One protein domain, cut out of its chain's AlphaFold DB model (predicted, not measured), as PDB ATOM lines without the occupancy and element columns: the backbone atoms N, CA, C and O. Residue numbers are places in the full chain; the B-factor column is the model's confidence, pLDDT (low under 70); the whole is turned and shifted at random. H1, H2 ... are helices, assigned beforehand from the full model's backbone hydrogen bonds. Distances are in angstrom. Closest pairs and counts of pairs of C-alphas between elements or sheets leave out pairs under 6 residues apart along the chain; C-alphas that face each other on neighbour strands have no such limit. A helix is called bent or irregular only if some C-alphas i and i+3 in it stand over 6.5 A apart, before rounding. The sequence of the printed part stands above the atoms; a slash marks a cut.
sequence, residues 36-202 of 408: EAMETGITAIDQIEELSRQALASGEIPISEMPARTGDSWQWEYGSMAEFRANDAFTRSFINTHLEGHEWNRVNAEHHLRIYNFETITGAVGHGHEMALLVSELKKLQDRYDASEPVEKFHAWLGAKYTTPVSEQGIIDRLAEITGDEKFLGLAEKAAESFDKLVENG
ATOM      1  N   GLU A  36      27.644 -60.805  -8.543       39.25
ATOM      2  CA  GLU A  36      28.084 -60.066  -7.342       39.25
ATOM      3  C   GLU A  36      27.834 -58.556  -7.461       39.25
ATOM      4  O   GLU A  36      27.423 -57.917  -6.491       39.25
ATOM      5  N   ALA A  37      28.051 -57.972  -8.645       42.28
ATOM      6  CA  ALA A  37      27.778 -56.555  -8.899       42.28
ATOM      7  C   ALA A  37      26.267 -56.243  -8.899       42.28
ATOM      8  O   ALA A  37      25.847 -55.178  -8.444       42.28
ATOM      9  N   MET A  38      25.443 -57.175  -9.388       47.84
ATOM     10  CA  MET A  38      23.984 -57.069  -9.321       47.84
ATOM     11  C   MET A  38      23.467 -57.251  -7.889       47.84
ATOM     12  O   MET A  38      22.607 -56.486  -7.461       47.84
ATOM     13  N   GLU A  39      24.004 -58.208  -7.132       50.53
ATOM     14  CA  GLU A  39      23.609 -58.482  -5.744       50.53
ATOM     15  C   GLU A  39      23.985 -57.326  -4.800       50.53
ATOM     16  O   GLU A  39      23.163 -56.888  -3.988       50.53
ATOM     17  N   THR A  40      25.177 -56.739  -4.965       57.25
ATOM     18  CA  THR A  40      25.572 -55.517  -4.236       57.25
ATOM     19  C   THR A  40      24.728 -54.301  -4.620       57.25
ATOM     20  O   THR A  40      24.376 -53.511  -3.744       57.25
ATOM     21  N   GLY A  41      24.346 -54.162  -5.894       56.53
ATOM     22  CA  GLY A  41      23.441 -53.102  -6.349       56.53
ATOM     23  C   GLY A  41      22.032 -53.212  -5.758       56.53
ATOM     24  O   GLY A  41      21.497 -52.212  -5.283       56.53
ATOM     25  N   ILE A  42      21.454 -54.419  -5.734       59.94
ATOM     26  CA  ILE A  42      20.136 -54.684  -5.128       59.94
ATOM     27  C   ILE A  42      20.169 -54.386  -3.623       59.94
ATOM     28  O   ILE A  42      19.319 -53.652  -3.129       59.94
ATOM     29  N   THR A  43      21.204 -54.854  -2.917       72.38
ATOM     30  CA  THR A  43      21.364 -54.612  -1.470       72.38
ATOM     31  C   THR A  43      21.418 -53.120  -1.136       72.38
ATOM     32  O   THR A  43      20.837 -52.674  -0.150       72.38
ATOM     33  N   ALA A  44      22.102 -52.326  -1.958       70.94
ATOM     34  CA  ALA A  44      22.227 -50.894  -1.733       70.94
ATOM     35  C   ALA A  44      20.931 -50.122  -2.045       70.94
ATOM     36  O   ALA A  44      20.621 -49.161  -1.345       70.94
ATOM     37  N   ILE A  45      20.149 -50.550  -3.042       78.75
ATOM     38  CA  ILE A  45      18.814 -49.982  -3.303       78.75
ATOM     39  C   ILE A  45      17.886 -50.250  -2.114       78.75
ATOM     40  O   ILE A  45      17.285 -49.307  -1.602       78.75
ATOM     41  N   ASP A  46      17.846 -51.487  -1.613       80.75
ATOM     42  CA  ASP A  46      17.021 -51.850  -0.454       80.75
ATOM     43  C   ASP A  46      17.405 -51.027   0.794       80.75
ATOM     44  O   ASP A  46      16.539 -50.568   1.542       80.75
ATOM     45  N   GLN A  47      18.703 -50.777   1.002       80.88
ATOM     46  CA  GLN A  47      19.193 -49.905   2.077       80.88
ATOM     47  C   GLN A  47      18.748 -48.447   1.904       80.88
ATOM     48  O   GLN A  47      18.330 -47.814   2.875       80.88
ATOM     49  N   ILE A  48      18.819 -47.901   0.687       85.69
ATOM     50  CA  ILE A  48      18.370 -46.530   0.400       85.69
ATOM     51  C   ILE A  48      16.862 -46.398   0.634       85.69
ATOM     52  O   ILE A  48      16.421 -45.419   1.243       85.69
ATOM     53  N   GLU A  49      16.068 -47.372   0.187       86.19
ATOM     54  CA  GLU A  49      14.621 -47.393   0.414       86.19
ATOM     55  C   GLU A  49      14.289 -47.460   1.909       86.19
ATOM     56  O   GLU A  49      13.425 -46.716   2.392       86.19
ATOM     57  N   GLU A  50      15.010 -48.290   2.665       87.38
ATOM     58  CA  GLU A  50      14.829 -48.404   4.108       87.38
ATOM     59  C   GLU A  50      15.174 -47.101   4.837       87.38
ATOM     60  O   GLU A  50      14.377 -46.616   5.646       87.38
ATOM     61  N   LEU A  51      16.313 -46.489   4.515       87.12
ATOM     62  CA  LEU A  51      16.724 -45.213   5.099       87.12
ATOM     63  C   LEU A  51      15.764 -44.084   4.729       87.12
ATOM     64  O   LEU A  51      15.421 -43.271   5.585       87.12
ATOM     65  N   SER A  52      15.267 -44.066   3.491       89.00
ATOM     66  CA  SER A  52      14.244 -43.109   3.051       89.00
ATOM     67  C   SER A  52      12.971 -43.250   3.880       89.00
ATOM     68  O   SER A  52      12.417 -42.258   4.356       89.00
ATOM     69  N   ARG A  53      12.513 -44.487   4.100       90.81
ATOM     70  CA  ARG A  53      11.330 -44.780   4.916       90.81
ATOM     71  C   ARG A  53      11.522 -44.343   6.366       90.81
ATOM     72  O   ARG A  53      10.617 -43.727   6.928       90.81
ATOM     73  N   GLN A  54      12.677 -44.639   6.958       90.44
ATOM     74  CA  GLN A  54      13.004 -44.210   8.319       90.44
ATOM     75  C   GLN A  54      13.047 -42.688   8.424       90.44
ATOM     76  O   GLN A  54      12.430 -42.139   9.334       90.44
ATOM     77  N   ALA A  55      13.698 -42.016   7.471       91.06
ATOM     78  CA  ALA A  55      13.838 -40.566   7.469       91.06
ATOM     79  C   ALA A  55      12.489 -39.849   7.353       91.06
ATOM     80  O   ALA A  55      12.207 -38.907   8.093       91.06
ATOM     81  N   LEU A  56      11.619 -40.326   6.462       91.31
ATOM     82  CA  LEU A  56      10.276 -39.771   6.288       91.31
ATOM     83  C   LEU A  56       9.369 -40.042   7.495       91.31
ATOM     84  O   LEU A  56       8.521 -39.215   7.820       91.31
ATOM     85  N   ALA A  57       9.537 -41.185   8.164       91.56
ATOM     86  CA  ALA A  57       8.757 -41.522   9.353       91.56
ATOM     87  C   ALA A  57       9.198 -40.735  10.598       91.56
ATOM     88  O   ALA A  57       8.356 -40.391  11.429       91.56
ATOM     89  N   SER A  58      10.499 -40.471  10.746       91.69
ATOM     90  CA  SER A  58      11.065 -39.761  11.899       91.69
ATOM     91  C   SER A  58      11.101 -38.241  11.722       91.69
ATOM     92  O   SER A  58      11.127 -37.522  12.719       91.69
ATOM     93  N   GLY A  59      11.123 -37.751  10.478       90.75
ATOM     94  CA  GLY A  59      11.440 -36.355  10.169       90.75
ATOM     95  C   GLY A  59      12.923 -36.006  10.362       90.75
ATOM     96  O   GLY A  59      13.273 -34.827  10.387       90.75
ATOM     97  N   GLU A  60      13.797 -37.005  10.513       92.94
ATOM     98  CA  GLU A  60      15.236 -36.846  10.739       92.94
ATOM     99  C   GLU A  60      16.030 -37.735   9.784       92.94
ATOM    100  O   GLU A  60      15.673 -38.883   9.536       92.94
ATOM    101  N   ILE A  61      17.153 -37.229   9.278       91.31
ATOM    102  CA  ILE A  61      18.041 -38.003   8.407       91.31
ATOM    103  C   ILE A  61      18.890 -38.943   9.286       91.31
ATOM    104  O   ILE A  61      19.597 -38.447  10.170       91.31
ATOM    105  N   PRO A  62      18.849 -40.272   9.073       87.94
ATOM    106  CA  PRO A  62      19.634 -41.218   9.859       87.94
ATOM    107  C   PRO A  62      21.137 -40.925   9.784       87.94
ATOM    108  O   PRO A  62      21.649 -40.579   8.723       87.94
ATOM    109  N   ILE A  63      21.842 -41.107  10.903       84.69
ATOM    110  CA  ILE A  63      23.305 -40.935  11.028       84.69
ATOM    111  C   ILE A  63      24.010 -42.228  11.474       84.69
ATOM    112  O   ILE A  63      25.157 -42.203  11.898       84.69
ATOM    113  N   SER A  64      23.314 -43.364  11.450       74.81
ATOM    114  CA  SER A  64      23.857 -44.657  11.889       74.81
ATOM    115  C   SER A  64      24.508 -45.457  10.764       74.81
ATOM    116  O   SER A  64      25.285 -46.368  11.029       74.81
ATOM    117  N   GLU A  65      24.165 -45.158   9.513       75.69
ATOM    118  CA  GLU A  65      24.536 -45.959   8.348       75.69
ATOM    119  C   GLU A  65      24.914 -45.060   7.178       75.69
ATOM    120  O   GLU A  65      24.468 -43.921   7.107       75.69
ATOM    121  N   MET A  66      25.721 -45.579   6.254       80.12
ATOM    122  CA  MET A  66      26.187 -44.848   5.077       80.12
ATOM    123  C   MET A  66      25.991 -45.721   3.827       80.12
ATOM    124  O   MET A  66      26.919 -46.442   3.426       80.12
ATOM    125  N   PRO A  67      24.786 -45.713   3.225       77.25
ATOM    126  CA  PRO A  67      24.428 -46.608   2.126       77.25
ATOM    127  C   PRO A  67      25.323 -46.358   0.915       77.25
ATOM    128  O   PRO A  67      25.779 -45.233   0.696       77.25
ATOM    129  N   ALA A  68      25.612 -47.396   0.130       73.69
ATOM    130  CA  ALA A  68      26.335 -47.232  -1.130       73.69
ATOM    131  C   ALA A  68      25.496 -46.413  -2.121       73.69
ATOM    132  O   ALA A  68      24.316 -46.689  -2.314       73.69
ATOM    133  N   ARG A  69      26.105 -45.419  -2.775       71.94
ATOM    134  CA  ARG A  69      25.454 -44.650  -3.845       71.94
ATOM    135  C   ARG A  69      25.310 -45.535  -5.087       71.94
ATOM    136  O   ARG A  69      26.305 -46.066  -5.582       71.94
ATOM    137  N   THR A  70      24.085 -45.709  -5.582       62.62
ATOM    138  CA  THR A  70      23.768 -46.569  -6.736       62.62
ATOM    139  C   THR A  70      23.213 -45.766  -7.913       62.62
ATOM    140  O   THR A  70      22.362 -44.900  -7.741       62.62
ATOM    141  N   GLY A  71      23.665 -46.066  -9.136       57.19
ATOM    142  CA  GLY A  71      23.135 -45.486 -10.380       57.19
ATOM    143  C   GLY A  71      24.108 -44.580 -11.148       57.19
ATOM    144  O   GLY A  71      25.247 -44.358 -10.736       57.19
ATOM    145  N   ASP A  72      23.649 -44.064 -12.292       53.81
ATOM    146  CA  ASP A  72      24.462 -43.241 -13.202       53.81
ATOM    147  C   ASP A  72      24.329 -41.729 -12.963       53.81
ATOM    148  O   ASP A  72      25.202 -40.973 -13.382       53.81
ATOM    149  N   SER A  73      23.281 -41.272 -12.265       56.16
ATOM    150  CA  SER A  73      23.019 -39.843 -12.004       56.16
ATOM    151  C   SER A  73      24.160 -39.158 -11.244       56.16
ATOM    152  O   SER A  73      24.534 -38.040 -11.577       56.16
ATOM    153  N   TRP A  74      24.790 -39.869 -10.306       57.84
ATOM    154  CA  TRP A  74      25.905 -39.380  -9.487       57.84
ATOM    155  C   TRP A  74      27.133 -38.993 -10.305       57.84
ATOM    156  O   TRP A  74      27.939 -38.203  -9.841       57.84
ATOM    157  N   GLN A  75      27.312 -39.565 -11.498       55.66
ATOM    158  CA  GLN A  75      28.528 -39.386 -12.291       55.66
ATOM    159  C   GLN A  75      28.555 -38.046 -13.026       55.66
ATOM    160  O   GLN A  75      29.638 -37.577 -13.355       55.66
ATOM    161  N   TRP A  76      27.391 -37.449 -13.297       54.59
ATOM    162  CA  TRP A  76      27.269 -36.266 -14.157       54.59
ATOM    163  C   TRP A  76      27.776 -34.980 -13.498       54.59
ATOM    164  O   TRP A  76      28.221 -34.078 -14.202       54.59
ATOM    165  N   GLU A  77      27.772 -34.934 -12.166       55.16
ATOM    166  CA  GLU A  77      28.287 -33.810 -11.373       55.16
ATOM    167  C   GLU A  77      29.809 -33.879 -11.145       55.16
ATOM    168  O   GLU A  77      30.428 -32.897 -10.738       55.16
ATOM    169  N   TYR A  78      30.444 -35.022 -11.433       54.97
ATOM    170  CA  TYR A  78      31.897 -35.183 -11.334       54.97
ATOM    171  C   TYR A  78      32.522 -35.246 -12.726       54.97
ATOM    172  O   TYR A  78      31.974 -35.829 -13.658       54.97
ATOM    173  N   GLY A  79      33.734 -34.705 -12.877       55.38
ATOM    174  CA  GLY A  79      34.451 -34.743 -14.152       55.38
ATOM    175  C   GLY A  79      34.786 -36.165 -14.621       55.38
ATOM    176  O   GLY A  79      35.101 -36.369 -15.796       55.38
ATOM    177  N   SER A  80      34.732 -37.162 -13.723       60.47
ATOM    178  CA  SER A  80      34.874 -38.583 -14.057       60.47
ATOM    179  C   SER A  80      34.370 -39.539 -12.961       60.47
ATOM    180  O   SER A  80      34.335 -39.207 -11.778       60.47
ATOM    181  N   MET A  81      34.123 -40.803 -13.333       61.28
ATOM    182  CA  MET A  81      33.863 -41.908 -12.391       61.28
ATOM    183  C   MET A  81      35.007 -42.129 -11.382       61.28
ATOM    184  O   MET A  81      34.773 -42.526 -10.243       61.28
ATOM    185  N   ALA A  82      36.259 -41.905 -11.790       57.78
ATOM    186  CA  ALA A  82      37.408 -42.051 -10.898       57.78
ATOM    187  C   ALA A  82      37.417 -40.966  -9.812       57.78
ATOM    188  O   ALA A  82      37.694 -41.263  -8.654       57.78
ATOM    189  N   GLU A  83      37.073 -39.733 -10.185       56.56
ATOM    190  CA  GLU A  83      36.925 -38.605  -9.265       56.56
ATOM    191  C   GLU A  83      35.772 -38.829  -8.283       56.56
ATOM    192  O   GLU A  83      35.961 -38.675  -7.078       56.56
ATOM    193  N   PHE A  84      34.621 -39.294  -8.776       61.62
ATOM    194  CA  PHE A  84      33.501 -39.698  -7.926       61.62
ATOM    195  C   PHE A  84      33.923 -40.751  -6.889       61.62
ATOM    196  O   PHE A  84      33.758 -40.531  -5.692       61.62
ATOM    197  N   ARG A  85      34.524 -41.870  -7.321       61.91
ATOM    198  CA  ARG A  85      34.942 -42.953  -6.407       61.91
ATOM    199  C   ARG A  85      35.983 -42.497  -5.390       61.91
ATOM    200  O   ARG A  85      35.951 -42.963  -4.257       61.91
ATOM    201  N   ALA A  86      36.900 -41.614  -5.784       56.75
ATOM    202  CA  ALA A  86      37.901 -41.067  -4.876       56.75
ATOM    203  C   ALA A  86      37.256 -40.183  -3.797       56.75
ATOM    204  O   ALA A  86      37.553 -40.356  -2.616       56.75
ATOM    205  N   ASN A  87      36.341 -39.290  -4.188       58.00
ATOM    206  CA  ASN A  87      35.617 -38.427  -3.254       58.00
ATOM    207  C   ASN A  87      34.677 -39.224  -2.336       58.00
ATOM    208  O   ASN A  87      34.612 -38.947  -1.137       58.00
ATOM    209  N   ASP A  88      33.993 -40.238  -2.872       65.31
ATOM    210  CA  ASP A  88      33.132 -41.129  -2.092       65.31
ATOM    211  C   ASP A  88      33.947 -41.923  -1.064       65.31
ATOM    212  O   ASP A  88      33.673 -41.849   0.133       65.31
ATOM    213  N   ALA A  89      35.018 -42.601  -1.491       61.28
ATOM    214  CA  ALA A  89      35.889 -43.356  -0.590       61.28
ATOM    215  C   ALA A  89      36.525 -42.468   0.492       61.28
ATOM    216  O   ALA A  89      36.625 -42.879   1.649       61.28
ATOM    217  N   PHE A  90      36.918 -41.241   0.136       56.53
ATOM    218  CA  PHE A  90      37.450 -40.273   1.091       56.53
ATOM    219  C   PHE A  90      36.405 -39.864   2.134       56.53
ATOM    220  O   PHE A  90      36.677 -39.942   3.330       56.53
ATOM    221  N   THR A  91      35.205 -39.483   1.692       63.28
ATOM    222  CA  THR A  91      34.107 -39.077   2.584       63.28
ATOM    223  C   THR A  91      33.757 -40.204   3.549       63.28
ATOM    224  O   THR A  91      33.650 -39.986   4.757       63.28
ATOM    225  N   ARG A  92      33.683 -41.435   3.028       65.75
ATOM    226  CA  ARG A  92      33.447 -42.633   3.835       65.75
ATOM    227  C   ARG A  92      34.536 -42.862   4.872       65.75
ATOM    228  O   ARG A  92      34.226 -43.141   6.027       65.75
ATOM    229  N   SER A  93      35.801 -42.743   4.472       59.31
ATOM    230  CA  SER A  93      36.929 -42.885   5.392       59.31
ATOM    231  C   SER A  93      36.884 -41.825   6.486       59.31
ATOM    232  O   SER A  93      37.073 -42.162   7.648       59.31
ATOM    233  N   PHE A  94      36.613 -40.566   6.139       61.34
ATOM    234  CA  PHE A  94      36.512 -39.492   7.120       61.34
ATOM    235  C   PHE A  94      35.411 -39.781   8.145       61.34
ATOM    236  O   PHE A  94      35.698 -39.790   9.338       61.34
ATOM    237  N   ILE A  95      34.190 -40.078   7.693       65.81
ATOM    238  CA  ILE A  95      33.058 -40.355   8.587       65.81
ATOM    239  C   ILE A  95      33.372 -41.553   9.490       65.81
ATOM    240  O   ILE A  95      33.310 -41.433  10.710       65.81
ATOM    241  N   ASN A  96      33.791 -42.681   8.914       66.25
ATOM    242  CA  ASN A  96      34.038 -43.901   9.685       66.25
ATOM    243  C   ASN A  96      35.150 -43.731  10.727       66.25
ATOM    244  O   ASN A  96      35.029 -44.249  11.830       66.25
ATOM    245  N   THR A  97      36.225 -43.009  10.398       59.81
ATOM    246  CA  THR A  97      37.341 -42.794  11.330       59.81
ATOM    247  C   THR A  97      36.982 -41.822  12.455       59.81
ATOM    248  O   THR A  97      37.502 -41.952  13.558       59.81
ATOM    249  N   HIS A  98      36.106 -40.848  12.205       60.50
ATOM    250  CA  HIS A  98      35.889 -39.739  13.138       60.50
ATOM    251  C   HIS A  98      34.584 -39.830  13.939       60.50
ATOM    252  O   HIS A  98      34.449 -39.102  14.919       60.50
ATOM    253  N   LEU A  99      33.665 -40.747  13.608       62.81
ATOM    254  CA  LEU A  99      32.461 -41.013  14.416       62.81
ATOM    255  C   LEU A  99      32.785 -41.512  15.835       62.81
ATOM    256  O   LEU A  99      32.076 -41.177  16.780       62.81
ATOM    257  N   GLU A 100      33.868 -42.275  15.996       55.38
ATOM    258  CA  GLU A 100      34.362 -42.752  17.299       55.38
ATOM    259  C   GLU A 100      35.481 -41.860  17.872       55.38
ATOM    260  O   GLU A 100      36.070 -42.167  18.910       55.38
ATOM    261  N   GLY A 101      35.784 -40.750  17.191       57.19
ATOM    262  CA  GLY A 101      36.826 -39.807  17.577       57.19
ATOM    263  C   GLY A 101      36.429 -38.906  18.749       57.19
ATOM    264  O   GLY A 101      35.377 -39.046  19.374       57.19
ATOM    265  N   HIS A 102      37.284 -37.928  19.049       58.44
ATOM    266  CA  HIS A 102      36.950 -36.904  20.039       58.44
ATOM    267  C   HIS A 102      35.718 -36.087  19.612       58.44
ATOM    268  O   HIS A 102      35.366 -36.023  18.435       58.44
ATOM    269  N   GLU A 103      35.068 -35.437  20.578       62.19
ATOM    270  CA  GLU A 103      33.716 -34.886  20.419       62.19
ATOM    271  C   GLU A 103      33.562 -33.917  19.236       62.19
ATOM    272  O   GLU A 103      32.598 -34.035  18.486       62.19
ATOM    273  N   TRP A 104      34.539 -33.037  19.007       64.19
ATOM    274  CA  TRP A 104      34.560 -32.150  17.836       64.19
ATOM    275  C   TRP A 104      34.538 -32.927  16.510       64.19
ATOM    276  O   TRP A 104      33.715 -32.656  15.636       64.19
ATOM    277  N   ASN A 105      35.401 -33.936  16.383       62.84
ATOM    278  CA  ASN A 105      35.498 -34.776  15.193       62.84
ATOM    279  C   ASN A 105      34.222 -35.595  14.968       62.84
ATOM    280  O   ASN A 105      33.733 -35.665  13.840       62.84
ATOM    281  N   ARG A 106      33.634 -36.124  16.048       71.88
ATOM    282  CA  ARG A 106      32.345 -36.821  16.003       71.88
ATOM    283  C   ARG A 106      31.231 -35.907  15.501       71.88
ATOM    284  O   ARG A 106      30.522 -36.284  14.576       71.88
ATOM    285  N   VAL A 107      31.091 -34.704  16.062       73.75
ATOM    286  CA  VAL A 107      30.033 -33.756  15.667       73.75
ATOM    287  C   VAL A 107      30.160 -33.375  14.188       73.75
ATOM    288  O   VAL A 107      29.173 -33.393  13.454       73.75
ATOM    289  N   ASN A 108      31.376 -33.105  13.706       74.88
ATOM    290  CA  ASN A 108      31.593 -32.805  12.289       74.88
ATOM    291  C   ASN A 108      31.282 -34.013  11.391       74.88
ATOM    292  O   ASN A 108      30.625 -33.859  10.359       74.88
ATOM    293  N   ALA A 109      31.700 -35.217  11.793       73.31
ATOM    294  CA  ALA A 109      31.381 -36.449  11.079       73.31
ATOM    295  C   ALA A 109      29.866 -36.699  11.006       73.31
ATOM    296  O   ALA A 109      29.371 -37.076   9.946       73.31
ATOM    297  N   GLU A 110      29.115 -36.420  12.075       85.56
ATOM    298  CA  GLU A 110      27.650 -36.525  12.096       85.56
ATOM    299  C   GLU A 110      26.985 -35.553  11.112       85.56
ATOM    300  O   GLU A 110      26.065 -35.943  10.387       85.56
ATOM    301  N   HIS A 111      27.461 -34.306  11.029       86.81
ATOM    302  CA  HIS A 111      26.939 -33.336  10.062       86.81
ATOM    303  C   HIS A 111      27.256 -33.727   8.615       86.81
ATOM    304  O   HIS A 111      26.359 -33.690   7.766       86.81
ATOM    305  N   HIS A 112      28.487 -34.170   8.344       82.94
ATOM    306  CA  HIS A 112      28.876 -34.692   7.033       82.94
ATOM    307  C   HIS A 112      28.065 -35.930   6.642       82.94
ATOM    308  O   HIS A 112      27.595 -36.013   5.507       82.94
ATOM    309  N   LEU A 113      27.848 -36.860   7.572       86.50
ATOM    310  CA  LEU A 113      27.043 -38.054   7.335       86.50
ATOM    311  C   LEU A 113      25.583 -37.704   7.055       86.50
ATOM    312  O   LEU A 113      24.979 -38.272   6.147       86.50
ATOM    313  N   ARG A 114      25.026 -36.722   7.769       92.06
ATOM    314  CA  ARG A 114      23.670 -36.229   7.512       92.06
ATOM    315  C   ARG A 114      23.523 -35.707   6.080       92.06
ATOM    316  O   ARG A 114      22.589 -36.097   5.383       92.06
ATOM    317  N   ILE A 115      24.452 -34.861   5.633       88.81
ATOM    318  CA  ILE A 115      24.466 -34.327   4.261       88.81
ATOM    319  C   ILE A 115      24.618 -35.471   3.255       88.81
ATOM    320  O   ILE A 115      23.828 -35.585   2.320       88.81
ATOM    321  N   TYR A 116      25.590 -36.358   3.482       85.69
ATOM    322  CA  TYR A 116      25.858 -37.492   2.605       85.69
ATOM    323  C   TYR A 116      24.630 -38.392   2.436       85.69
ATOM    324  O   TYR A 116      24.282 -38.754   1.309       85.69
ATOM    325  N   ASN A 117      23.965 -38.744   3.539       88.81
ATOM    326  CA  ASN A 117      22.794 -39.612   3.531       88.81
ATOM    327  C   ASN A 117      21.601 -38.940   2.875       88.81
ATOM    328  O   ASN A 117      20.919 -39.592   2.095       88.81
ATOM    329  N   PHE A 118      21.386 -37.648   3.131       90.44
ATOM    330  CA  PHE A 118      20.343 -36.886   2.456       90.44
ATOM    331  C   PHE A 118      20.528 -36.877   0.937       90.44
ATOM    332  O   PHE A 118      19.605 -37.224   0.200       90.44
ATOM    333  N   GLU A 119      21.727 -36.533   0.460       86.81
ATOM    334  CA  GLU A 119      22.034 -36.586  -0.971       86.81
ATOM    335  C   GLU A 119      21.847 -38.004  -1.513       86.81
ATOM    336  O   GLU A 119      21.341 -38.169  -2.618       86.81
ATOM    337  N   THR A 120      22.204 -39.023  -0.723       85.06
ATOM    338  CA  THR A 120      22.094 -40.428  -1.128       85.06
ATOM    339  C   THR A 120      20.641 -40.892  -1.280       85.06
ATOM    340  O   THR A 120      20.311 -41.525  -2.279       85.06
ATOM    341  N   ILE A 121      19.758 -40.544  -0.338       86.44
ATOM    342  CA  ILE A 121      18.339 -40.939  -0.388       86.44
ATOM    343  C   ILE A 121      17.530 -40.163  -1.432       86.44
ATOM    344  O   ILE A 121      16.560 -40.691  -1.967       86.44
ATOM    345  N   THR A 122      17.916 -38.920  -1.727       84.19
ATOM    346  CA  THR A 122      17.201 -38.060  -2.687       84.19
ATOM    347  C   THR A 122      17.766 -38.138  -4.103       84.19
ATOM    348  O   THR A 122      17.087 -37.764  -5.054       84.19
ATOM    349  N   GLY A 123      19.007 -38.605  -4.269       76.94
ATOM    350  CA  GLY A 123      19.721 -38.507  -5.543       76.94
ATOM    351  C   GLY A 123      20.253 -37.101  -5.854       76.94
ATOM    352  O   GLY A 123      20.764 -36.892  -6.952       76.94
ATOM    353  N   ALA A 124      20.164 -36.152  -4.914       75.75
ATOM    354  CA  ALA A 124      20.428 -34.719  -5.100       75.75
ATOM    355  C   ALA A 124      21.918 -34.316  -5.023       75.75
ATOM    356  O   ALA A 124      22.272 -33.277  -4.461       75.75
ATOM    357  N   VAL A 125      22.821 -35.145  -5.545       69.44
ATOM    358  CA  VAL A 125      24.278 -34.918  -5.461       69.44
ATOM    359  C   VAL A 125      24.671 -33.573  -6.033       69.44
ATOM    360  O   VAL A 125      24.196 -33.203  -7.098       69.44
ATOM    361  N   GLY A 126      25.574 -32.858  -5.362       67.75
ATOM    362  CA  GLY A 126      26.120 -31.602  -5.890       67.75
ATOM    363  C   GLY A 126      25.173 -30.408  -5.752       67.75
ATOM    364  O   GLY A 126      25.620 -29.262  -5.824       67.75
ATOM    365  N   HIS A 127      23.900 -30.649  -5.433       80.69
ATOM    366  CA  HIS A 127      22.908 -29.608  -5.179       80.69
ATOM    367  C   HIS A 127      22.816 -29.196  -3.704       80.69
ATOM    368  O   HIS A 127      22.076 -28.266  -3.390       80.69
ATOM    369  N   GLY A 128      23.574 -29.816  -2.792       86.50
ATOM    370  CA  GLY A 128      23.503 -29.520  -1.354       86.50
ATOM    371  C   GLY A 128      23.699 -28.035  -1.009       86.50
ATOM    372  O   GLY A 128      22.966 -27.481  -0.194       86.50
ATOM    373  N   HIS A 129      24.623 -27.354  -1.691       89.94
ATOM    374  CA  HIS A 129      24.853 -25.915  -1.524       89.94
ATOM    375  C   HIS A 129      23.725 -25.041  -2.094       89.94
ATOM    376  O   HIS A 129      23.354 -24.042  -1.480       89.94
ATOM    377  N   GLU A 130      23.164 -25.406  -3.252       93.00
ATOM    378  CA  GLU A 130      22.004 -24.705  -3.819       93.00
ATOM    379  C   GLU A 130      20.791 -24.854  -2.892       93.00
ATOM    380  O   GLU A 130      20.104 -23.882  -2.592       93.00
ATOM    381  N   MET A 131      20.576 -26.059  -2.364       94.00
ATOM    382  CA  MET A 131      19.540 -26.343  -1.380       94.00
ATOM    383  C   MET A 131      19.726 -25.524  -0.096       94.00
ATOM    384  O   MET A 131      18.753 -24.943   0.379       94.00
ATOM    385  N   ALA A 132      20.945 -25.437   0.450       95.31
ATOM    386  CA  ALA A 132      21.220 -24.610   1.627       95.31
ATOM    387  C   ALA A 132      20.836 -23.138   1.384       95.31
ATOM    388  O   ALA A 132      20.143 -22.534   2.205       95.31
ATOM    389  N   LEU A 133      21.170 -22.589   0.207       96.88
ATOM    390  CA  LEU A 133      20.737 -21.244  -0.181       96.88
ATOM    391  C   LEU A 133      19.214 -21.128  -0.239       96.88
ATOM    392  O   LEU A 133      18.652 -20.215   0.360       96.88
ATOM    393  N   LEU A 134      18.548 -22.035  -0.953       97.12
ATOM    394  CA  LEU A 134      17.096 -22.018  -1.131       97.12
ATOM    395  C   LEU A 134      16.365 -22.087   0.215       97.12
ATOM    396  O   LEU A 134      15.459 -21.294   0.458       97.12
ATOM    397  N   VAL A 135      16.799 -22.963   1.124       96.62
ATOM    398  CA  VAL A 135      16.258 -23.034   2.490       96.62
ATOM    399  C   VAL A 135      16.483 -21.719   3.239       96.62
ATOM    400  O   VAL A 135      15.562 -21.227   3.894       96.62
ATOM    401  N   SER A 136      17.671 -21.118   3.135       97.44
ATOM    402  CA  SER A 136      17.966 -19.839   3.792       97.44
ATOM    403  C   SER A 136      17.057 -18.705   3.295       97.44
ATOM    404  O   SER A 136      16.524 -17.938   4.095       97.44
ATOM    405  N   GLU A 137      16.805 -18.641   1.988       97.56
ATOM    406  CA  GLU A 137      15.959 -17.627   1.359       97.56
ATOM    407  C   GLU A 137      14.476 -17.858   1.676       97.56
ATOM    408  O   GLU A 137      13.748 -16.905   1.955       97.56
ATOM    409  N   LEU A 138      14.037 -19.119   1.764       96.56
ATOM    410  CA  LEU A 138      12.697 -19.453   2.251       96.56
ATOM    411  C   LEU A 138      12.501 -18.994   3.701       96.56
ATOM    412  O   LEU A 138      11.492 -18.363   4.016       96.56
ATOM    413  N   LYS A 139      13.482 -19.256   4.576       95.94
ATOM    414  CA  LYS A 139      13.465 -18.775   5.965       95.94
ATOM    415  C   LYS A 139      13.399 -17.244   6.023       95.94
ATOM    416  O   LYS A 139      12.676 -16.724   6.869       95.94
ATOM    417  N   LYS A 140      14.089 -16.520   5.128       96.44
ATOM    418  CA  LYS A 140      14.028 -15.044   5.051       96.44
ATOM    419  C   LYS A 140      12.644 -14.547   4.646       96.44
ATOM    420  O   LYS A 140      12.124 -13.653   5.298       96.44
ATOM    421  N   LEU A 141      12.038 -15.137   3.613       96.50
ATOM    422  CA  LEU A 141      10.690 -14.759   3.160       96.50
ATOM    423  C   LEU A 141       9.615 -15.007   4.226       96.50
ATOM    424  O   LEU A 141       8.615 -14.298   4.264       96.50
ATOM    425  N   GLN A 142       9.842 -15.990   5.095       95.25
ATOM    426  CA  GLN A 142       8.921 -16.380   6.160       95.25
ATOM    427  C   GLN A 142       9.214 -15.711   7.511       95.25
ATOM    428  O   GLN A 142       8.632 -16.117   8.517       95.25
ATOM    429  N   ASP A 143      10.131 -14.737   7.564       95.75
ATOM    430  CA  ASP A 143      10.582 -14.083   8.800       95.75
ATOM    431  C   ASP A 143      11.096 -15.075   9.877       95.75
ATOM    432  O   ASP A 143      10.986 -14.838  11.080       95.75
ATOM    433  N   ARG A 144      11.666 -16.213   9.448       95.62
ATOM    434  CA  ARG A 144      12.266 -17.262  10.306       95.62
ATOM    435  C   ARG A 144      13.794 -17.314  10.221       95.62
ATOM    436  O   ARG A 144      14.402 -18.239  10.756       95.62
ATOM    437  N   TYR A 145      14.412 -16.394   9.487       96.62
ATOM    438  CA  TYR A 145      15.859 -16.369   9.311       96.62
ATOM    439  C   TYR A 145      16.537 -15.757  10.537       96.62
ATOM    440  O   TYR A 145      16.473 -14.550  10.753       96.62
ATOM    441  N   ASP A 146      17.185 -16.615  11.315       94.12
ATOM    442  CA  ASP A 146      18.039 -16.260  12.443       94.12
ATOM    443  C   ASP A 146      19.327 -17.072  12.301       94.12
ATOM    444  O   ASP A 146      19.301 -18.304  12.352       94.12
ATOM    445  N   ALA A 147      20.425 -16.390  11.996       94.31
ATOM    446  CA  ALA A 147      21.687 -17.009  11.627       94.31
ATOM    447  C   ALA A 147      22.849 -16.289  12.310       94.31
ATOM    448  O   ALA A 147      22.836 -15.072  12.483       94.31
ATOM    449  N   SER A 148      23.874 -17.052  12.677       93.19
ATOM    450  CA  SER A 148      25.131 -16.496  13.166       93.19
ATOM    451  C   SER A 148      25.922 -15.834  12.028       93.19
ATOM    452  O   SER A 148      25.728 -16.146  10.853       93.19
ATOM    453  N   GLU A 149      26.859 -14.940  12.361       94.00
ATOM    454  CA  GLU A 149      27.693 -14.243  11.366       94.00
ATOM    455  C   GLU A 149      28.416 -15.197  10.382       94.00
ATOM    456  O   GLU A 149      28.377 -14.938   9.174       94.00
ATOM    457  N   PRO A 150      29.020 -16.331  10.812       91.81
ATOM    458  CA  PRO A 150      29.591 -17.308   9.884       91.81
ATOM    459  C   PRO A 150      28.564 -17.830   8.869       91.81
ATOM    460  O   PRO A 150      28.847 -17.896   7.671       91.81
ATOM    461  N   VAL A 151      27.355 -18.143   9.332       96.81
ATOM    462  CA  VAL A 151      26.269 -18.670   8.495       96.81
ATOM    463  C   VAL A 151      25.762 -17.604   7.523       96.81
ATOM    464  O   VAL A 151      25.588 -17.886   6.339       96.81
ATOM    465  N   GLU A 152      25.609 -16.353   7.960       96.25
ATOM    466  CA  GLU A 152      25.259 -15.240   7.067       96.25
ATOM    467  C   GLU A 152      26.292 -15.043   5.953       96.25
ATOM    468  O   GLU A 152      25.928 -14.864   4.786       96.25
ATOM    469  N   LYS A 153      27.584 -15.131   6.289       93.94
ATOM    470  CA  LYS A 153      28.684 -15.022   5.320       93.94
ATOM    471  C   LYS A 153      28.669 -16.169   4.311       93.94
ATOM    472  O   LYS A 153      28.896 -15.945   3.119       93.94
ATOM    473  N   PHE A 154      28.358 -17.381   4.766       95.06
ATOM    474  CA  PHE A 154      28.168 -18.543   3.901       95.06
ATOM    475  C   PHE A 154      26.959 -18.389   2.970       95.06
ATOM    476  O   PHE A 154      27.108 -18.549   1.757       95.06
ATOM    477  N   HIS A 155      25.797 -17.989   3.487       96.94
ATOM    478  CA  HIS A 155      24.609 -17.744   2.667       96.94
ATOM    479  C   HIS A 155      24.822 -16.625   1.643       96.94
ATOM    480  O   HIS A 155      24.415 -16.762   0.489       96.94
ATOM    481  N   ALA A 156      25.511 -15.544   2.015       94.94
ATOM    482  CA  ALA A 156      25.860 -14.472   1.084       94.94
ATOM    483  C   ALA A 156      26.773 -14.969  -0.050       94.94
ATOM    484  O   ALA A 156      26.570 -14.624  -1.217       94.94
ATOM    485  N   TRP A 157      27.756 -15.815   0.272       94.50
ATOM    486  CA  TRP A 157      28.621 -16.444  -0.726       94.50
ATOM    487  C   TRP A 157      27.845 -17.376  -1.665       94.50
ATOM    488  O   TRP A 157      28.072 -17.347  -2.877       94.50
ATOM    489  N   LEU A 158      26.892 -18.151  -1.141       93.75
ATOM    490  CA  LEU A 158      26.005 -18.975  -1.963       93.75
ATOM    491  C   LEU A 158      25.118 -18.125  -2.882       93.75
ATOM    492  O   LEU A 158      24.996 -18.444  -4.064       93.75
ATOM    493  N   GLY A 159      24.566 -17.015  -2.385       93.56
ATOM    494  CA  GLY A 159      23.748 -16.085  -3.173       93.56
ATOM    495  C   GLY A 159      24.507 -15.412  -4.323       93.56
ATOM    496  O   GLY A 159      23.901 -14.975  -5.297       93.56
ATOM    497  N   ALA A 160      25.841 -15.367  -4.256       92.50
ATOM    498  CA  ALA A 160      26.681 -14.936  -5.373       92.50
ATOM    499  C   ALA A 160      26.936 -16.048  -6.411       92.50
ATOM    500  O   ALA A 160      27.335 -15.748  -7.538       92.50
ATOM    501  N   LYS A 161      26.743 -17.322  -6.041       88.69
ATOM    502  CA  LYS A 161      26.993 -18.495  -6.896       88.69
ATOM    503  C   LYS A 161      25.739 -19.025  -7.586       88.69
ATOM    504  O   LYS A 161      25.839 -19.490  -8.720       88.69
ATOM    505  N   TYR A 162      24.592 -18.970  -6.920       92.25
ATOM    506  CA  TYR A 162      23.355 -19.579  -7.396       92.25
ATOM    507  C   TYR A 162      22.262 -18.532  -7.582       92.25
ATOM    508  O   TYR A 162      22.166 -17.556  -6.844       92.25
ATOM    509  N   THR A 163      21.416 -18.757  -8.582       91.06
ATOM    510  CA  THR A 163      20.220 -17.943  -8.807       91.06
ATOM    511  C   THR A 163      19.090 -18.440  -7.917       91.06
ATOM    512  O   THR A 163      18.767 -19.624  -7.950       91.06
ATOM    513  N   THR A 164      18.445 -17.538  -7.179       92.00
ATOM    514  CA  THR A 164      17.336 -17.890  -6.282       92.00
ATOM    515  C   THR A 164      16.004 -17.374  -6.829       92.00
ATOM    516  O   THR A 164      15.919 -16.208  -7.235       92.00
ATOM    517  N   PRO A 165      14.936 -18.191  -6.830       94.31
ATOM    518  CA  PRO A 165      13.577 -17.692  -7.005       94.31
ATOM    519  C   PRO A 165      13.219 -16.643  -5.940       94.31
ATOM    520  O   PRO A 165      13.663 -16.724  -4.801       94.31
ATOM    521  N   VAL A 166      12.388 -15.663  -6.306       91.75
ATOM    522  CA  VAL A 166      12.029 -14.526  -5.429       91.75
ATOM    523  C   VAL A 166      10.750 -14.741  -4.609       91.75
ATOM    524  O   VAL A 166      10.359 -13.861  -3.848       91.75
ATOM    525  N   SER A 167      10.053 -15.863  -4.798       96.94
ATOM    526  CA  SER A 167       8.796 -16.182  -4.112       96.94
ATOM    527  C   SER A 167       8.906 -17.493  -3.344       96.94
ATOM    528  O   SER A 167       9.617 -18.399  -3.776       96.94
ATOM    529  N   GLU A 168       8.146 -17.625  -2.252       96.69
ATOM    530  CA  GLU A 168       8.130 -18.852  -1.441       96.69
ATOM    531  C   GLU A 168       7.803 -20.086  -2.285       96.69
ATOM    532  O   GLU A 168       8.540 -21.066  -2.253       96.69
ATOM    533  N   GLN A 169       6.749 -20.015  -3.107       96.12
ATOM    534  CA  GLN A 169       6.367 -21.135  -3.968       96.12
ATOM    535  C   GLN A 169       7.463 -21.478  -4.981       96.12
ATOM    536  O   GLN A 169       7.751 -22.647  -5.180       96.12
ATOM    537  N   GLY A 170       8.120 -20.476  -5.580       96.75
ATOM    538  CA  GLY A 170       9.200 -20.733  -6.534       96.75
ATOM    539  C   GLY A 170      10.400 -21.424  -5.887       96.75
ATOM    540  O   GLY A 170      11.040 -22.262  -6.520       96.75
ATOM    541  N   ILE A 171      10.693 -21.101  -4.624       96.56
ATOM    542  CA  ILE A 171      11.733 -21.781  -3.849       96.56
ATOM    543  C   ILE A 171      11.315 -23.219  -3.518       96.56
ATOM    544  O   ILE A 171      12.118 -24.130  -3.699       96.56
ATOM    545  N   ILE A 172      10.070 -23.434  -3.081       95.50
ATOM    546  CA  ILE A 172       9.524 -24.770  -2.788       95.50
ATOM    547  C   ILE A 172       9.566 -25.662  -4.035       95.50
ATOM    548  O   ILE A 172      10.046 -26.791  -3.951       95.50
ATOM    549  N   ASP A 173       9.144 -25.144  -5.190       94.44
ATOM    550  CA  ASP A 173       9.159 -25.873  -6.460       94.44
ATOM    551  C   ASP A 173      10.592 -26.277  -6.846       94.44
ATOM    552  O   ASP A 173      10.838 -27.417  -7.241       94.44
ATOM    553  N   ARG A 174      11.563 -25.364  -6.683       94.81
ATOM    554  CA  ARG A 174      12.975 -25.650  -6.974       94.81
ATOM    555  C   ARG A 174      13.575 -26.659  -5.994       94.81
ATOM    556  O   ARG A 174      14.340 -27.525  -6.410       94.81
ATOM    557  N   LEU A 175      13.227 -26.572  -4.711       94.19
ATOM    558  CA  LEU A 175      13.634 -27.569  -3.724       94.19
ATOM    559  C   LEU A 175      13.057 -28.946  -4.071       94.19
ATOM    560  O   LEU A 175      13.801 -29.917  -4.039       94.19
ATOM    561  N   ALA A 176      11.785 -29.030  -4.469       92.19
ATOM    562  CA  ALA A 176      11.155 -30.286  -4.873       92.19
ATOM    563  C   ALA A 176      11.792 -30.884  -6.138       92.19
ATOM    564  O   ALA A 176      11.916 -32.102  -6.248       92.19
ATOM    565  N   GLU A 177      12.234 -30.040  -7.076       90.94
ATOM    566  CA  GLU A 177      13.009 -30.473  -8.244       90.94
ATOM    567  C   GLU A 177      14.355 -31.082  -7.831       90.94
ATOM    568  O   GLU A 177      14.705 -32.165  -8.299       90.94
ATOM    569  N   ILE A 178      15.084 -30.425  -6.921       89.25
ATOM    570  CA  ILE A 178      16.371 -30.913  -6.404       89.25
ATOM    571  C   ILE A 178      16.192 -32.224  -5.634       89.25
ATOM    572  O   ILE A 178      16.960 -33.162  -5.832       89.25
ATOM    573  N   THR A 179      15.190 -32.308  -4.757       88.38
ATOM    574  CA  THR A 179      14.955 -33.501  -3.931       88.38
ATOM    575  C   THR A 179      14.231 -34.624  -4.670       88.38
ATOM    576  O   THR A 179      14.047 -35.701  -4.105       88.38
ATOM    577  N   GLY A 180      13.768 -34.370  -5.895       85.62
ATOM    578  CA  GLY A 180      12.996 -35.287  -6.735       85.62
ATOM    579  C   GLY A 180      11.541 -35.512  -6.296       85.62
ATOM    580  O   GLY A 180      10.735 -35.990  -7.093       85.62
ATOM    581  N   ASP A 181      11.187 -35.188  -5.050       84.81
ATOM    582  CA  ASP A 181       9.847 -35.358  -4.476       84.81
ATOM    583  C   ASP A 181       9.629 -34.368  -3.314       84.81
ATOM    584  O   ASP A 181      10.505 -34.183  -2.460       84.81
ATOM    585  N   GLU A 182       8.438 -33.763  -3.252       87.75
ATOM    586  CA  GLU A 182       8.028 -32.806  -2.214       87.75
ATOM    587  C   GLU A 182       8.055 -33.403  -0.800       87.75
ATOM    588  O   GLU A 182       8.266 -32.686   0.182       87.75
ATOM    589  N   LYS A 183       7.888 -34.725  -0.654       88.00
ATOM    590  CA  LYS A 183       7.925 -35.376   0.668       88.00
ATOM    591  C   LYS A 183       9.272 -35.207   1.384       88.00
ATOM    592  O   LYS A 183       9.329 -35.330   2.605       88.00
ATOM    593  N   PHE A 184      10.345 -34.927   0.640       91.19
ATOM    594  CA  PHE A 184      11.688 -34.724   1.178       91.19
ATOM    595  C   PHE A 184      11.984 -33.265   1.561       91.19
ATOM    596  O   PHE A 184      13.037 -33.007   2.139       91.19
ATOM    597  N   LEU A 185      11.069 -32.316   1.322       89.69
ATOM    598  CA  LEU A 185      11.289 -30.894   1.631       89.69
ATOM    599  C   LEU A 185      11.609 -30.647   3.112       89.69
ATOM    600  O   LEU A 185      12.508 -29.874   3.429       89.69
ATOM    601  N   GLY A 186      10.937 -31.352   4.028       88.81
ATOM    602  CA  GLY A 186      11.241 -31.256   5.462       88.81
ATOM    603  C   GLY A 186      12.649 -31.754   5.814       88.81
ATOM    604  O   GLY A 186      13.277 -31.250   6.742       88.81
ATOM    605  N   LEU A 187      13.178 -32.708   5.046       92.88
ATOM    606  CA  LEU A 187      14.537 -33.220   5.216       92.88
ATOM    607  C   LEU A 187      15.579 -32.291   4.572       92.88
ATOM    608  O   LEU A 187      16.702 -32.224   5.065       92.88
ATOM    609  N   ALA A 188      15.205 -31.520   3.545       93.81
ATOM    610  CA  ALA A 188      16.069 -30.496   2.959       93.81
ATOM    611  C   ALA A 188      16.430 -29.403   3.978       93.81
ATOM    612  O   ALA A 188      17.594 -29.011   4.060       93.81
ATOM    613  N   GLU A 189      15.479 -28.971   4.821       93.12
ATOM    614  CA  GLU A 189      15.778 -28.041   5.921       93.12
ATOM    615  C   GLU A 189      16.809 -28.636   6.900       93.12
ATOM    616  O   GLU A 189      17.762 -27.956   7.275       93.12
ATOM    617  N   LYS A 190      16.689 -29.926   7.248       94.31
ATOM    618  CA  LYS A 190      17.632 -30.629   8.143       94.31
ATOM    619  C   LYS A 190      19.025 -30.799   7.546       94.31
ATOM    620  O   LYS A 190      20.015 -30.776   8.275       94.31
ATOM    621  N   ALA A 191      19.108 -31.016   6.239       93.38
ATOM    622  CA  ALA A 191      20.382 -31.093   5.543       93.38
ATOM    623  C   ALA A 191      21.038 -29.706   5.427       93.38
ATOM    624  O   ALA A 191      22.239 -29.590   5.666       93.38
ATOM    625  N   ALA A 192      20.258 -28.654   5.148       95.38
ATOM    626  CA  ALA A 192      20.729 -27.267   5.160       95.38
ATOM    627  C   ALA A 192      21.259 -26.850   6.543       95.38
ATOM    628  O   ALA A 192      22.353 -26.306   6.635       95.38
ATOM    629  N   GLU A 193      20.562 -27.213   7.625       94.69
ATOM    630  CA  GLU A 193      21.038 -26.984   8.998       94.69
ATOM    631  C   GLU A 193      22.403 -27.635   9.272       94.69
ATOM    632  O   GLU A 193      23.215 -27.070  10.000       94.69
ATOM    633  N   SER A 194      22.703 -28.800   8.684       94.19
ATOM    634  CA  SER A 194      24.042 -29.395   8.803       94.19
ATOM    635  C   SER A 194      25.121 -28.588   8.081       94.19
ATOM    636  O   SER A 194      26.248 -28.547   8.570       94.19
ATOM    637  N   PHE A 195      24.811 -27.943   6.950       92.75
ATOM    638  CA  PHE A 195      25.753 -27.018   6.312       92.75
ATOM    639  C   PHE A 195      26.006 -25.799   7.199       92.75
ATOM    640  O   PHE A 195      27.166 -25.450   7.420       92.75
ATOM    641  N   ASP A 196      24.946 -25.218   7.766       95.12
ATOM    642  CA  ASP A 196      25.055 -24.097   8.704       95.12
ATOM    643  C   ASP A 196      25.954 -24.476   9.886       95.12
ATOM    644  O   ASP A 196      26.905 -23.763  10.194       95.12
ATOM    645  N   LYS A 197      25.733 -25.655  10.485       91.81
ATOM    646  CA  LYS A 197      26.546 -26.151  11.604       91.81
ATOM    647  C   LYS A 197      28.008 -26.365  11.229       91.81
ATOM    648  O   LYS A 197      28.880 -25.958  11.983       91.81
ATOM    649  N   LEU A 198      28.313 -26.945  10.068       83.56
ATOM    650  CA  LEU A 198      29.708 -27.086   9.629       83.56
ATOM    651  C   LEU A 198      30.404 -25.726   9.507       83.56
ATOM    652  O   LEU A 198      31.551 -25.576   9.923       83.56
ATOM    653  N   VAL A 199      29.704 -24.718   8.991       86.62
ATOM    654  CA  VAL A 199      30.229 -23.356   8.859       86.62
ATOM    655  C   VAL A 199      30.403 -22.680  10.223       86.62
ATOM    656  O   VAL A 199      31.431 -22.040  10.446       86.62
ATOM    657  N   GLU A 200      29.458 -22.852  11.152       85.44
ATOM    658  CA  GLU A 200      29.596 -22.405  12.551       85.44
ATOM    659  C   GLU A 200      30.807 -23.036  13.239       85.44
ATOM    660  O   GLU A 200      31.469 -22.388  14.048       85.44
ATOM    661  N   ASN A 201      31.142 -24.266  12.852       76.06
ATOM    662  CA  ASN A 201      32.294 -25.001  13.359       76.06
ATOM    663  C   ASN A 201      33.614 -24.590  12.680       76.06
ATOM    664  O   ASN A 201      34.659 -25.193  12.937       76.06
ATOM    665  N   GLY A 202      33.574 -23.602  11.780       72.31
ATOM    666  CA  GLY A 202      34.723 -23.143  11.008       72.31
ATOM    667  C   GLY A 202      35.147 -24.112   9.905       72.31
ATOM    668  O   GLY A 202      36.314 -24.130   9.523       72.31
TER     669      GLY A 202
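This is residues 36 to 202 of the 408 residues of an uncharacterized protein of Nitrosopumilaceae archaeon (UniProt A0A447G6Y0). H7 runs through the middle of a helical body, with H3 alongside it on one side and H4, H5 and H6 clustered on the other. H2 and H3 form a hairpin, and H1 lies across the end of H3, its first residues reaching outward. The printed part has 167 residues with seven named helices, H1 to H7 in order, and no named strand; its class is all helix. It is compact, with a radius of gyration of the C-alphas of 16.1 A and spans of 51 by 37 by 35 A.

H1, residues 36 to 58, is 32.7 A long and begins at C-alpha 36 (28.084, -60.066, -7.342). H2 holds residues 81 to 98, 25.7 A, and H3 residues 103 to 122, 28.6 A. H4 is residues 128 to 141, H5 149 to 161 and H6 168 to 179. H7, residues 182 to 200, is 28.1 A long, ends at C-alpha 200 (29.596, -22.405, 12.551) and is irregular: C-alphas 183 and 186 are 7.1 A apart.

H7 is the hub, touching five helices. The closest C-alphas are His 111 and Ser 194 for H3, 5.1 A, at a shallow tilt of 28 degrees, opposite ways; and Ala 132 and Ala 192 for H4, 4.4 A, about perpendicular at 82 degrees. H5, H6 and H1 also touch H7, the closest C-alphas being Val 151 and Asp 196, 5.6 A, Ala 176 and Glu 182, 4.8 A, and Leu 56 and Phe 184, 7.3 A. H2 is apart from H7. Every O i to N i+4 pair is within hydrogen-bond range in H1 to H6, and 12 of 15 in H7.

The C-alphas farthest apart, Glu 36 and Asp 143, are 51.8 A apart. The printed part has no cut; the link from H1 to H2 is long, 22 residues. pLDDT is under 70 at residues 36 to 42, 70 to 105 and 125 to 126.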